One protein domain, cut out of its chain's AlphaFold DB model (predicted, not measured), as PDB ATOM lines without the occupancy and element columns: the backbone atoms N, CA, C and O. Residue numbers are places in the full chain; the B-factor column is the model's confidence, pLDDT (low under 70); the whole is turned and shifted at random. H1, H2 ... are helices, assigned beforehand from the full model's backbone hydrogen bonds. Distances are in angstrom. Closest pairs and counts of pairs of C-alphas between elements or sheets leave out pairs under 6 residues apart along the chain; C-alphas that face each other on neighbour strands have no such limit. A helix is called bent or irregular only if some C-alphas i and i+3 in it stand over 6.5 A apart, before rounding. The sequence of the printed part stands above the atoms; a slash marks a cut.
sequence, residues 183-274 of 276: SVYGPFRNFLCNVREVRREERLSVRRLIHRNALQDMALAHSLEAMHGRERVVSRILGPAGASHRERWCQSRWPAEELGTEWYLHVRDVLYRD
ATOM      1  N   SER A 183     -48.416 -51.289  -1.287       95.62
ATOM      2  CA  SER A 183     -48.845 -50.835   0.050       95.62
ATOM      3  C   SER A 183     -47.898 -49.786   0.654       95.62
ATOM      4  O   SER A 183     -48.279 -49.045   1.554       95.62
ATOM      5  N   VAL A 184     -46.682 -49.660   0.116       95.88
ATOM      6  CA  VAL A 184     -45.690 -48.639   0.501       95.88
ATOM      7  C   VAL A 184     -46.038 -47.264  -0.075       95.88
ATOM      8  O   VAL A 184     -45.642 -46.223   0.458       95.88
ATOM      9  N   TYR A 185     -46.785 -47.244  -1.180       92.25
ATOM     10  CA  TYR A 185     -47.002 -46.042  -1.979       92.25
ATOM     11  C   TYR A 185     -47.662 -44.913  -1.205       92.25
ATOM     12  O   TYR A 185     -47.256 -43.762  -1.337       92.25
ATOM     13  N   GLY A 186     -48.675 -45.229  -0.403       92.81
ATOM     14  CA  GLY A 186     -49.388 -44.240   0.395       92.81
ATOM     15  C   GLY A 186     -48.461 -43.486   1.357       92.81
ATOM     16  O   GLY A 186     -48.305 -42.272   1.186       92.81
ATOM     17  N   PRO A 187     -47.774 -44.178   2.288       95.56
ATOM     18  CA  PRO A 187     -46.815 -43.566   3.208       95.56
ATOM     19  C   PRO A 187     -45.714 -42.778   2.493       95.56
ATOM     20  O   PRO A 187     -45.447 -41.622   2.826       95.56
ATOM     21  N   PHE A 188     -45.117 -43.362   1.453       94.56
ATOM     22  CA  PHE A 188     -44.006 -42.736   0.737       94.56
ATOM     23  C   PHE A 188     -44.454 -41.487  -0.053       94.56
ATOM     24  O   PHE A 188     -43.774 -40.457  -0.035       94.56
ATOM     25  N   ARG A 189     -45.649 -41.507  -0.672       92.88
ATOM     26  CA  ARG A 189     -46.259 -40.323  -1.315       92.88
ATOM     27  C   ARG A 189     -46.700 -39.271  -0.320       92.88
ATOM     28  O   ARG A 189     -46.636 -38.084  -0.644       92.88
ATOM     29  N   ASN A 190     -47.135 -39.664   0.868       94.06
ATOM     30  CA  ASN A 190     -47.438 -38.705   1.913       94.06
ATOM     31  C   ASN A 190     -46.177 -37.924   2.305       94.06
ATOM     32  O   ASN A 190     -46.182 -36.696   2.224       94.06
ATOM     33  N   PHE A 191     -45.076 -38.627   2.579       95.06
ATOM     34  CA  PHE A 191     -43.794 -38.016   2.924       95.06
ATOM     35  C   PHE A 191     -43.244 -37.111   1.807       95.06
ATOM     36  O   PHE A 191     -42.943 -35.930   2.023       95.06
ATOM     37  N   LEU A 192     -43.136 -37.644   0.584       93.88
ATOM     38  CA  LEU A 192     -42.531 -36.926  -0.538       93.88
ATOM     39  C   LEU A 192     -43.448 -35.840  -1.095       93.88
ATOM     40  O   LEU A 192     -42.988 -34.745  -1.397       93.88
ATOM     41  N   CYS A 193     -44.740 -36.099  -1.239       93.44
ATOM     42  CA  CYS A 193     -45.635 -35.270  -2.051       93.44
ATOM     43  C   CYS A 193     -46.725 -34.570  -1.240       93.44
ATOM     44  O   CYS A 193     -47.520 -33.837  -1.822       93.44
ATOM     45  N   ASN A 194     -46.780 -34.784   0.081       93.25
ATOM     46  CA  ASN A 194     -47.847 -34.288   0.954       93.25
ATOM     47  C   ASN A 194     -49.254 -34.737   0.497       93.25
ATOM     48  O   ASN A 194     -50.252 -34.043   0.694       93.25
ATOM     49  N   VAL A 195     -49.337 -35.905  -0.149       91.56
ATOM     50  CA  VAL A 195     -50.604 -36.502  -0.589       91.56
ATOM     51  C   VAL A 195     -51.209 -37.260   0.583       91.56
ATOM     52  O   VAL A 195     -50.572 -38.142   1.155       91.56
ATOM     53  N   ARG A 196     -52.439 -36.919   0.965       91.25
ATOM     54  CA  ARG A 196     -53.146 -37.623   2.042       91.25
ATOM     55  C   ARG A 196     -53.690 -38.956   1.547       91.25
ATOM     56  O   ARG A 196     -54.264 -39.035   0.463       91.25
ATOM     57  N   GLU A 197     -53.546 -39.977   2.376       92.19
ATOM     58  CA  GLU A 197     -54.139 -41.284   2.128       92.19
ATOM     59  C   GLU A 197     -55.633 -41.286   2.454       92.19
ATOM     60  O   GLU A 197     -56.105 -40.578   3.351       92.19
ATOM     61  N   VAL A 198     -56.387 -42.116   1.735       91.88
ATOM     62  CA  VAL A 198     -57.796 -42.360   2.045       91.88
ATOM     63  C   VAL A 198     -57.858 -43.288   3.250       91.88
ATOM     64  O   VAL A 198     -57.384 -44.420   3.183       91.88
ATOM     65  N   ARG A 199     -58.453 -42.824   4.351       91.62
ATOM     66  CA  ARG A 199     -58.614 -43.643   5.557       91.62
ATOM     67  C   ARG A 199     -59.662 -44.724   5.343       91.62
ATOM     68  O   ARG A 199     -60.782 -44.431   4.924       91.62
ATOM     69  N   ARG A 200     -59.306 -45.961   5.672       92.62
ATOM     70  CA  ARG A 200     -60.208 -47.113   5.636       92.62
ATOM     71  C   ARG A 200     -59.675 -48.187   6.567       92.62
ATOM     72  O   ARG A 200     -58.527 -48.587   6.435       92.62
ATOM     73  N   GLU A 201     -60.522 -48.659   7.474       88.50
ATOM     74  CA  GLU A 201     -60.214 -49.848   8.264       88.50
ATOM     75  C   GLU A 201     -60.339 -51.094   7.390       88.50
ATOM     76  O   GLU A 201     -61.367 -51.333   6.750       88.50
ATOM     77  N   GLU A 202     -59.278 -51.892   7.371       88.50
ATOM     78  CA  GLU A 202     -59.227 -53.176   6.683       88.50
ATOM     79  C   GLU A 202     -58.816 -54.279   7.657       88.50
ATOM     80  O   GLU A 202     -58.182 -54.031   8.685       88.50
ATOM     81  N   ARG A 203     -59.190 -55.519   7.334       92.44
ATOM     82  CA  ARG A 203     -58.783 -56.693   8.115       92.44
ATOM     83  C   ARG A 203     -57.258 -56.828   8.121       92.44
ATOM     84  O   ARG A 203     -56.577 -56.290   7.250       92.44
ATOM     85  N   LEU A 204     -56.733 -57.558   9.103       96.31
ATOM     86  CA  LEU A 204     -55.309 -57.870   9.158       96.31
ATOM     87  C   LEU A 204     -54.887 -58.618   7.886       96.31
ATOM     88  O   LEU A 204     -55.482 -59.637   7.523       96.31
ATOM     89  N   SER A 205     -53.880 -58.083   7.209       97.75
ATOM     90  CA  SER A 205     -53.380 -58.596   5.940       97.75
ATOM     91  C   SER A 205     -51.901 -58.277   5.769       97.75
ATOM     92  O   SER A 205     -51.378 -57.366   6.417       97.75
ATOM     93  N   VAL A 206     -51.253 -58.989   4.850       98.12
ATOM     94  CA  VAL A 206     -49.889 -58.714   4.381       98.12
ATOM     95  C   VAL A 206     -49.753 -57.242   3.984       98.12
ATOM     96  O   VAL A 206     -48.894 -56.533   4.501       98.12
ATOM     97  N   ARG A 207     -50.673 -56.738   3.149       97.44
ATOM     98  CA  ARG A 207     -50.688 -55.339   2.686       97.44
ATOM     99  C   ARG A 207     -50.698 -54.335   3.841       97.44
ATOM    100  O   ARG A 207     -49.903 -53.397   3.853       97.44
ATOM    101  N   ARG A 208     -51.543 -54.573   4.852       97.25
ATOM    102  CA  ARG A 208     -51.641 -53.717   6.043       97.25
ATOM    103  C   ARG A 208     -50.335 -53.692   6.846       97.25
ATOM    104  O   ARG A 208     -49.966 -52.632   7.345       97.25
ATOM    105  N   LEU A 209     -49.639 -54.822   6.980       98.06
ATOM    106  CA  LEU A 209     -48.374 -54.878   7.722       98.06
ATOM    107  C   LEU A 209     -47.205 -54.255   6.941       98.06
ATOM    108  O   LEU A 209     -46.407 -53.537   7.539       98.06
ATOM    109  N   ILE A 210     -47.164 -54.407   5.612       98.31
ATOM    110  CA  ILE A 210     -46.228 -53.666   4.743       98.31
ATOM    111  C   ILE A 210     -46.449 -52.153   4.883       98.31
ATOM    112  O   ILE A 210     -45.499 -51.391   5.058       98.31
ATOM    113  N   HIS A 211     -47.709 -51.709   4.827       97.75
ATOM    114  CA  HIS A 211     -48.075 -50.298   4.983       97.75
ATOM    115  C   HIS A 211     -47.616 -49.734   6.332       97.75
ATOM    116  O   HIS A 211     -46.976 -48.681   6.370       97.75
ATOM    117  N   ARG A 212     -47.850 -50.469   7.427       97.56
ATOM    118  CA  ARG A 212     -47.344 -50.121   8.762       97.56
ATOM    119  C   ARG A 212     -45.824 -49.949   8.766       97.56
ATOM    120  O   ARG A 212     -45.334 -48.944   9.276       97.56
ATOM    121  N   ASN A 213     -45.083 -50.900   8.199       98.31
ATOM    122  CA  ASN A 213     -43.620 -50.833   8.157       98.31
ATOM    123  C   ASN A 213     -43.153 -49.589   7.380       98.31
ATOM    124  O   ASN A 213     -42.271 -48.864   7.836       98.31
ATOM    125  N   ALA A 214     -43.813 -49.263   6.266       98.00
ATOM    126  CA  ALA A 214     -43.525 -48.048   5.508       98.00
ATOM    127  C   ALA A 214     -43.862 -46.752   6.277       98.00
ATOM    128  O   ALA A 214     -43.133 -45.766   6.166       98.00
ATOM    129  N   LEU A 215     -44.926 -46.724   7.090       97.88
ATOM    130  CA  LEU A 215     -45.207 -45.587   7.981       97.88
ATOM    131  C   LEU A 215     -44.088 -45.381   9.010       97.88
ATOM    132  O   LEU A 215     -43.687 -44.243   9.259       97.88
ATOM    133  N   GLN A 216     -43.570 -46.469   9.584       98.19
ATOM    134  CA  GLN A 216     -42.443 -46.432  10.515       98.19
ATOM    135  C   GLN A 216     -41.182 -45.871   9.838       98.19
ATOM    136  O   GLN A 216     -40.569 -44.930  10.347       98.19
ATOM    137  N   ASP A 217     -40.854 -46.363   8.643       98.00
ATOM    138  CA  ASP A 217     -39.739 -45.861   7.834       98.00
ATOM    139  C   ASP A 217     -39.883 -44.355   7.527       98.00
ATOM    140  O   ASP A 217     -38.928 -43.585   7.648       98.00
ATOM    141  N   MET A 218     -41.088 -43.890   7.178       97.44
ATOM    142  CA  MET A 218     -41.335 -42.469   6.889       97.44
ATOM    143  C   MET A 218     -41.302 -41.575   8.126       97.44
ATOM    144  O   MET A 218     -40.914 -40.409   8.036       97.44
ATOM    145  N   ALA A 219     -41.633 -42.104   9.298       97.31
ATOM    146  CA  ALA A 219     -41.457 -41.375  10.545       97.31
ATOM    147  C   ALA A 219     -39.982 -41.201  10.909       97.31
ATOM    148  O   ALA A 219     -39.578 -40.122  11.352       97.31
ATOM    149  N   LEU A 220     -39.161 -42.225  10.657       97.50
ATOM    150  CA  LEU A 220     -37.711 -42.090  10.743       97.50
ATOM    151  C   LEU A 220     -37.210 -41.037   9.748       97.50
ATOM    152  O   LEU A 220     -36.464 -40.142  10.149       97.50
ATOM    153  N   ALA A 221     -37.677 -41.066   8.497       97.00
ATOM    154  CA  ALA A 221     -37.325 -40.056   7.500       97.00
ATOM    155  C   ALA A 221     -37.649 -38.631   7.984       97.00
ATOM    156  O   ALA A 221     -36.763 -37.781   7.970       97.00
ATOM    157  N   HIS A 222     -38.854 -38.380   8.509       96.12
ATOM    158  CA  HIS A 222     -39.220 -37.083   9.097       96.12
ATOM    159  C   HIS A 222     -38.311 -36.666  10.261       96.12
ATOM    160  O   HIS A 222     -37.926 -35.500  10.353       96.12
ATOM    161  N   SER A 223     -37.921 -37.599  11.135       95.69
ATOM    162  CA  SER A 223     -36.980 -37.289  12.220       95.69
ATOM    163  C   SER A 223     -35.593 -36.894  11.696       95.69
ATOM    164  O   SER A 223     -34.971 -35.969  12.220       95.69
ATOM    165  N   LEU A 224     -35.142 -37.522  10.606       95.50
ATOM    166  CA  LEU A 224     -33.890 -37.181   9.931       95.50
ATOM    167  C   LEU A 224     -33.973 -35.813   9.238       95.50
ATOM    168  O   LEU A 224     -32.963 -35.112   9.176       95.50
ATOM    169  N   GLU A 225     -35.149 -35.381   8.758       95.69
ATOM    170  CA  GLU A 225     -35.318 -34.042   8.166       95.69
ATOM    171  C   GLU A 225     -35.012 -32.938   9.180       95.69
ATOM    172  O   GLU A 225     -34.382 -31.941   8.825       95.69
ATOM    173  N   ALA A 226     -35.407 -33.132  10.442       91.81
ATOM    174  CA  ALA A 226     -35.127 -32.189  11.521       91.81
ATOM    175  C   ALA A 226     -33.623 -32.082  11.838       91.81
ATOM    176  O   ALA A 226     -33.158 -31.018  12.238       91.81
ATOM    177  N   MET A 227     -32.860 -33.162  11.637       91.62
ATOM    178  CA  MET A 227     -31.422 -33.213  11.937       91.62
ATOM    179  C   MET A 227     -30.534 -32.814  10.753       91.62
ATOM    180  O   MET A 227     -29.457 -32.250  10.941       91.62
ATOM    181  N   HIS A 228     -30.946 -33.132   9.527       94.12
ATOM    182  CA  HIS A 228     -30.088 -33.045   8.339       94.12
ATOM    183  C   HIS A 228     -30.641 -32.150   7.230       94.12
ATOM    184  O   HIS A 228     -29.951 -31.919   6.235       94.12
ATOM    185  N   GLY A 229     -31.859 -31.637   7.401       95.31
ATOM    186  CA  GLY A 229     -32.582 -30.875   6.396       95.31
ATOM    187  C   GLY A 229     -33.336 -31.769   5.411       95.31
ATOM    188  O   GLY A 229     -32.830 -32.786   4.930       95.31
ATOM    189  N   ARG A 230     -34.557 -31.347   5.067       94.75
ATOM    190  CA  ARG A 230     -35.474 -32.058   4.162       94.75
ATOM    191  C   ARG A 230     -34.856 -32.417   2.813       94.75
ATOM    192  O   ARG A 230     -34.913 -33.575   2.416       94.75
ATOM    193  N   GLU A 231     -34.227 -31.462   2.132       93.38
ATOM    194  CA  GLU A 231     -33.636 -31.686   0.800       93.38
ATOM    195  C   GLU A 231     -32.592 -32.813   0.798       93.38
ATOM    196  O   GLU A 231     -32.536 -33.636  -0.120       93.38
ATOM    197  N   ARG A 232     -31.794 -32.914   1.865       93.06
ATOM    198  CA  ARG A 232     -30.783 -33.965   2.002       93.06
ATOM    199  C   ARG A 232     -31.413 -35.338   2.214       93.06
ATOM    200  O   ARG A 232     -30.952 -36.309   1.625       93.06
ATOM    201  N   VAL A 233     -32.456 -35.432   3.034       94.69
ATOM    202  CA  VAL A 233     -33.167 -36.700   3.261       94.69
ATOM    203  C   VAL A 233     -33.901 -37.139   1.997       94.69
ATOM    204  O   VAL A 233     -33.755 -38.279   1.564       94.69
ATOM    205  N   VAL A 234     -34.624 -36.219   1.356       94.44
ATOM    206  CA  VAL A 234     -35.375 -36.479   0.121       94.44
ATOM    207  C   VAL A 234     -34.446 -36.944  -1.001       94.44
ATOM    208  O   VAL A 234     -34.693 -37.989  -1.598       94.44
ATOM    209  N   SER A 235     -33.346 -36.233  -1.267       91.38
ATOM    210  CA  SER A 235     -32.384 -36.638  -2.306       91.38
ATOM    211  C   SER A 235     -31.766 -38.016  -2.042       91.38
ATOM    212  O   SER A 235     -31.578 -38.792  -2.978       91.38
ATOM    213  N   ARG A 236     -31.513 -38.360  -0.771       91.56
ATOM    214  CA  ARG A 236     -30.973 -39.666  -0.366       91.56
ATOM    215  C   ARG A 236     -31.928 -40.827  -0.624       91.56
ATOM    216  O   ARG A 236     -31.461 -41.890  -1.020       91.56
ATOM    217  N   ILE A 237     -33.231 -40.644  -0.413       93.88
ATOM    218  CA  ILE A 237     -34.220 -41.718  -0.603       93.88
ATOM    219  C   ILE A 237     -34.780 -41.784  -2.029       93.88
ATOM    220  O   ILE A 237     -35.239 -42.842  -2.448       93.88
ATOM    221  N   LEU A 238     -34.722 -40.689  -2.796       91.31
ATOM    222  CA  LEU A 238     -35.212 -40.655  -4.178       91.31
ATOM    223  C   LEU A 238     -34.375 -41.522  -5.125       91.31
ATOM    224  O   LEU A 238     -34.945 -42.264  -5.922       91.31
ATOM    225  N   GLY A 239     -33.044 -41.477  -5.006       88.19
ATOM    226  CA  GLY A 239     -32.142 -42.279  -5.842       88.19
ATOM    227  C   GLY A 239     -32.435 -43.787  -5.768       88.19
ATOM    228  O   GLY A 239     -32.711 -44.391  -6.803       88.19
ATOM    229  N   PRO A 240     -32.460 -44.395  -4.565       88.81
ATOM    230  CA  PRO A 240     -32.873 -45.788  -4.370       88.81
ATOM    231  C   PRO A 240     -34.311 -46.092  -4.812       88.81
ATOM    232  O   PRO A 240     -34.605 -47.220  -5.189       88.81
ATOM    233  N   ALA A 241     -35.201 -45.095  -4.802       87.12
ATOM    234  CA  ALA A 241     -36.554 -45.203  -5.350       87.12
ATOM    235  C   ALA A 241     -36.614 -45.052  -6.885       87.12
ATOM    236  O   ALA A 241     -37.701 -44.911  -7.449       87.12
ATOM    237  N   GLY A 242     -35.460 -45.038  -7.562       84.38
ATOM    238  CA  GLY A 242     -35.338 -44.921  -9.015       84.38
ATOM    239  C   GLY A 242     -35.774 -43.571  -9.579       84.38
ATOM    240  O   GLY A 242     -36.131 -43.478 -10.752       84.38
ATOM    241  N   ALA A 243     -35.772 -42.516  -8.762       83.38
ATOM    242  CA  ALA A 243     -36.142 -41.174  -9.181       83.38
ATOM    243  C   ALA A 243     -35.005 -40.178  -8.949       83.38
ATOM    244  O   ALA A 243     -34.407 -40.116  -7.881       83.38
ATOM    245  N   SER A 244     -34.744 -39.335  -9.946       78.06
ATOM    246  CA  SER A 244     -33.811 -38.209  -9.819       78.06
ATOM    247  C   SER A 244     -34.493 -36.913  -9.372       78.06
ATOM    248  O   SER A 244     -33.833 -36.029  -8.833       78.06
ATOM    249  N   HIS A 245     -35.809 -36.794  -9.581       83.56
ATOM    250  CA  HIS A 245     -36.580 -35.588  -9.281       83.56
ATOM    251  C   HIS A 245     -37.880 -35.918  -8.558       83.56
ATOM    252  O   HIS A 245     -38.673 -36.756  -9.007       83.56
ATOM    253  N   ARG A 246     -38.117 -35.200  -7.461       88.00
ATOM    254  CA  ARG A 246     -39.299 -35.334  -6.609       88.00
ATOM    255  C   ARG A 246     -40.587 -35.090  -7.388       88.00
ATOM    256  O   ARG A 246     -41.534 -35.855  -7.251       88.00
ATOM    257  N   GLU A 247     -40.622 -34.052  -8.218       85.81
ATOM    258  CA  GLU A 247     -41.805 -33.629  -8.974       85.81
ATOM    259  C   GLU A 247     -42.264 -34.733  -9.922       85.81
ATOM    260  O   GLU A 247     -43.445 -35.078  -9.954       85.81
ATOM    261  N   ARG A 248     -41.309 -35.340 -10.637       82.25
ATOM    262  CA  ARG A 248     -41.572 -36.457 -11.547       82.25
ATOM    263  C   ARG A 248     -42.117 -37.657 -10.785       82.25
ATOM    264  O   ARG A 248     -43.097 -38.253 -11.218       82.25
ATOM    265  N   TRP A 249     -41.532 -37.973  -9.631       86.75
ATOM    266  CA  TRP A 249     -42.023 -39.067  -8.798       86.75
ATOM    267  C   TRP A 249     -43.442 -38.792  -8.269       86.75
ATOM    268  O   TRP A 249     -44.300 -39.668  -8.310       86.75
ATOM    269  N   CYS A 250     -43.742 -37.553  -7.864       89.75
ATOM    270  CA  CYS A 250     -45.069 -37.161  -7.385       89.75
ATOM    271  C   CYS A 250     -46.166 -37.189  -8.462       89.75
ATOM    272  O   CYS A 250     -47.339 -37.396  -8.125       89.75
ATOM    273  N   GLN A 251     -45.793 -36.985  -9.728       85.94
ATOM    274  CA  GLN A 251     -46.679 -37.092 -10.891       85.94
ATOM    275  C   GLN A 251     -46.903 -38.546 -11.335       85.94
ATOM    276  O   GLN A 251     -47.956 -38.862 -11.895       85.94
ATOM    277  N   SER A 252     -45.951 -39.440 -11.061       79.94
ATOM    278  CA  SER A 252     -46.084 -40.869 -11.337       79.94
ATOM    279  C   SER A 252     -47.159 -41.523 -10.467       79.94
ATOM    280  O   SER A 252     -47.299 -41.244  -9.275       79.94
ATOM    281  N   ARG A 253     -47.923 -42.446 -11.064       73.31
ATOM    282  CA  ARG A 253     -48.887 -43.277 -10.322       73.31
ATOM    283  C   ARG A 253     -48.228 -44.468  -9.620       73.31
ATOM    284  O   ARG A 253     -48.734 -44.887  -8.589       73.31
ATOM    285  N   TRP A 254     -47.122 -44.968 -10.173       73.06
ATOM    286  CA  TRP A 254     -46.435 -46.209  -9.792       73.06
ATOM    287  C   TRP A 254     -44.914 -46.047  -9.940       73.06
ATOM    288  O   TRP A 254     -44.490 -45.095 -10.608       73.06
ATOM    289  N   PRO A 255     -44.091 -46.911  -9.314       73.06
ATOM    290  CA  PRO A 255     -42.646 -46.829  -9.464       73.06
ATOM    291  C   PRO A 255     -42.299 -47.381 -10.843       73.06
ATOM    292  O   PRO A 255     -43.130 -48.031 -11.483       73.06
ATOM    293  N   ALA A 256     -41.089 -47.110 -11.326       75.38
ATOM    294  CA  ALA A 256     -40.646 -47.730 -12.567       75.38
ATOM    295  C   ALA A 256     -40.640 -49.259 -12.382       75.38
ATOM    296  O   ALA A 256     -40.100 -49.756 -11.392       75.38
ATOM    297  N   GLU A 257     -41.274 -50.003 -13.297       78.44
ATOM    298  CA  GLU A 257     -41.440 -51.463 -13.177       78.44
ATOM    299  C   GLU A 257     -40.098 -52.188 -13.023       78.44
ATOM    300  O   GLU A 257     -39.987 -53.152 -12.266       78.44
ATOM    301  N   GLU A 258     -39.077 -51.647 -13.680       80.31
ATOM    302  CA  GLU A 258     -37.682 -52.079 -13.692       80.31
ATOM    303  C   GLU A 258     -36.964 -52.021 -12.336       80.31
ATOM    304  O   GLU A 258     -35.909 -52.631 -12.186       80.31
ATOM    305  N   LEU A 259     -37.548 -51.386 -11.315       82.75
ATOM    306  CA  LEU A 259     -37.025 -51.457  -9.945       82.75
ATOM    307  C   LEU A 259     -37.410 -52.757  -9.212       82.75
ATOM    308  O   LEU A 259     -36.929 -53.001  -8.105       82.75
ATOM    309  N   GLY A 260     -38.288 -53.582  -9.795       88.06
ATOM    310  CA  GLY A 260     -38.815 -54.785  -9.145       88.06
ATOM    311  C   GLY A 260     -39.671 -54.458  -7.917       88.06
ATOM    312  O   GLY A 260     -39.911 -53.292  -7.604       88.06
ATOM    313  N   THR A 261     -40.184 -55.475  -7.225       92.69
ATOM    314  CA  THR A 261     -41.022 -55.302  -6.018       92.69
ATOM    315  C   THR A 261     -40.233 -54.945  -4.764       92.69
ATOM    316  O   THR A 261     -40.802 -54.493  -3.781       92.69
ATOM    317  N   GLU A 262     -38.916 -55.097  -4.784       94.25
ATOM    318  CA  GLU A 262     -38.069 -54.925  -3.601       94.25
ATOM    319  C   GLU A 262     -37.363 -53.572  -3.528       94.25
ATOM    320  O   GLU A 262     -36.581 -53.340  -2.605       94.25
ATOM    321  N   TRP A 263     -37.666 -52.653  -4.449       93.12
ATOM    322  CA  TRP A 263     -37.040 -51.328  -4.527       93.12
ATOM    323  C   TRP A 263     -37.030 -50.586  -3.185       93.12
ATOM    324  O   TRP A 263     -36.055 -49.926  -2.819       93.12
ATOM    325  N   TYR A 264     -38.104 -50.735  -2.409       95.50
ATOM    326  CA  TYR A 264     -38.257 -50.041  -1.139       95.50
ATOM    327  C   TYR A 264     -37.280 -50.527  -0.066       95.50
ATOM    328  O   TYR A 264     -36.902 -49.762   0.822       95.50
ATOM    329  N   LEU A 265     -36.781 -51.760  -0.173       95.25
ATOM    330  CA  LEU A 265     -35.744 -52.253   0.730       95.25
ATOM    331  C   LEU A 265     -34.439 -51.454   0.575       95.25
ATOM    332  O   LEU A 265     -33.687 -51.332   1.542       95.25
ATOM    333  N   HIS A 266     -34.169 -50.871  -0.599       93.75
ATOM    334  CA  HIS A 266     -33.024 -49.975  -0.790       93.75
ATOM    335  C   HIS A 266     -33.248 -48.607  -0.139       93.75
ATOM    336  O   HIS A 266     -32.320 -48.045   0.441       93.75
ATOM    337  N   VAL A 267     -34.479 -48.089  -0.180       95.19
ATOM    338  CA  VAL A 267     -34.858 -46.876   0.561       95.19
ATOM    339  C   VAL A 267     -34.680 -47.091   2.062       95.19
ATOM    340  O   VAL A 267     -34.021 -46.288   2.726       95.19
ATOM    341  N   ARG A 268     -35.203 -48.206   2.588       96.19
ATOM    342  CA  ARG A 268     -35.071 -48.582   4.000       96.19
ATOM    343  C   ARG A 268     -33.609 -48.705   4.427       96.19
ATOM    344  O   ARG A 268     -33.223 -48.170   5.463       96.19
ATOM    345  N   ASP A 269     -32.771 -49.344   3.612       94.19
ATOM    346  CA  ASP A 269     -31.337 -49.457   3.885       94.19
ATOM    347  C   ASP A 269     -30.655 -48.098   4.050       94.19
ATOM    348  O   ASP A 269     -29.799 -47.946   4.922       94.19
ATOM    349  N   VAL A 270     -31.012 -47.115   3.218       94.62
ATOM    350  CA  VAL A 270     -30.465 -45.758   3.326       94.62
ATOM    351  C   VAL A 270     -30.906 -45.105   4.630       94.62
ATOM    352  O   VAL A 270     -30.062 -44.588   5.359       94.62
ATOM    353  N   LEU A 271     -32.193 -45.199   4.975       95.88
ATOM    354  CA  LEU A 271     -32.720 -44.646   6.225       95.88
ATOM    355  C   LEU A 271     -32.040 -45.252   7.462       95.88
ATOM    356  O   LEU A 271     -31.770 -44.547   8.431       95.88
ATOM    357  N   TYR A 272     -31.725 -46.548   7.431       95.06
ATOM    358  CA  TYR A 272     -31.165 -47.259   8.583       95.06
ATOM    359  C   TYR A 272     -29.648 -47.100   8.751       95.06
ATOM    360  O   TYR A 272     -29.121 -47.458   9.807       95.06
ATOM    361  N   ARG A 273     -28.930 -46.595   7.737       86.88
ATOM    362  CA  ARG A 273     -27.472 -46.375   7.791       86.88
ATOM    363  C   ARG A 273     -27.070 -45.081   8.503       86.88
ATOM    364  O   ARG A 273     -25.937 -44.991   8.958       86.88
ATOM    365  N   ASP A 274     -27.965 -44.101   8.585       62.78
ATOM    366  CA  ASP A 274     -27.625 -42.701   8.876       62.78
ATOM    367  C   ASP A 274     -27.870 -42.244  10.331       62.78
ATOM    368  O   ASP A 274     -27.944 -41.044  10.577       62.78
TER     369      ASP A 274
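Overview. This is residues 183 to 274 of the 276 residues of an uncharacterized protein of Acidobacteria bacterium (UniProt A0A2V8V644). What does the model look like? One long helix, H2, makes a spine, with H1, H3 and H5 packed on one side of it and short H4 beyond them, against the end of H1. H1 runs beside H2, H3 folds back from its end as a helical hairpin, H5 crosses it, and residues 199 to 205 stick out as a loop. What is it made of? The 92 printed residues hold five named helices, H1 to H5 in chain order, and no named strand, an all-helix class. It is compact, with a radius of gyration of the C-alphas of 12.9 A and spans of 37 by 29 by 23 A.

Arrangement. What touches the hub? H2, residues 206 to 228, touches H1, residues 183 to 193, at a shallow tilt of 25 degrees, the same way; their closest C-alphas, Ser 183 and His 211, are 5.0 A apart. With residues 221 to 225 alone it touches H3, residues 230 to 238, closest at the C-alphas of Glu 225 and Val 233, 6.0 A. With residues 217 to 221 alone it touches H5, residues 263 to 273, at a steep tilt of 41 degrees, closest at the C-alphas of Asp 217 and Arg 268, 6.6 A. Where is H4? H4, residues 246 to 251, touches H1, closest at the C-alphas of Cys 193 and Cys 250, 5.7 A, and is apart from H2. Are the O i to N i+4 pairs within hydrogen-bond range? Every one is in H3 and H4, against 6 of 7 in H1, 18 of 19 in H2 and 6 of 7 in H5.

Along the chain. How long are the helices? H2 measures 32.7 A, H5 16.4 A and H1 16.0 A from first to last C-alpha. H1 is only just irregular, C-alphas 183 and 186 being 6.6 A apart. Where are the anchors? H2 begins at C-alpha 206, (-49.889, -58.714, 4.381), and H5 ends at C-alpha 273, (-27.472, -46.375, 7.791).

Size, cuts and confidence. How large is it? The two C-alphas farthest apart, of Arg 203 and His 228, are 37.2 A apart. Which links are long? Those from H1 to H2 and from H4 to H5; the printed part has no cut. Where is confidence low? Residue 274 alone has a pLDDT under 70.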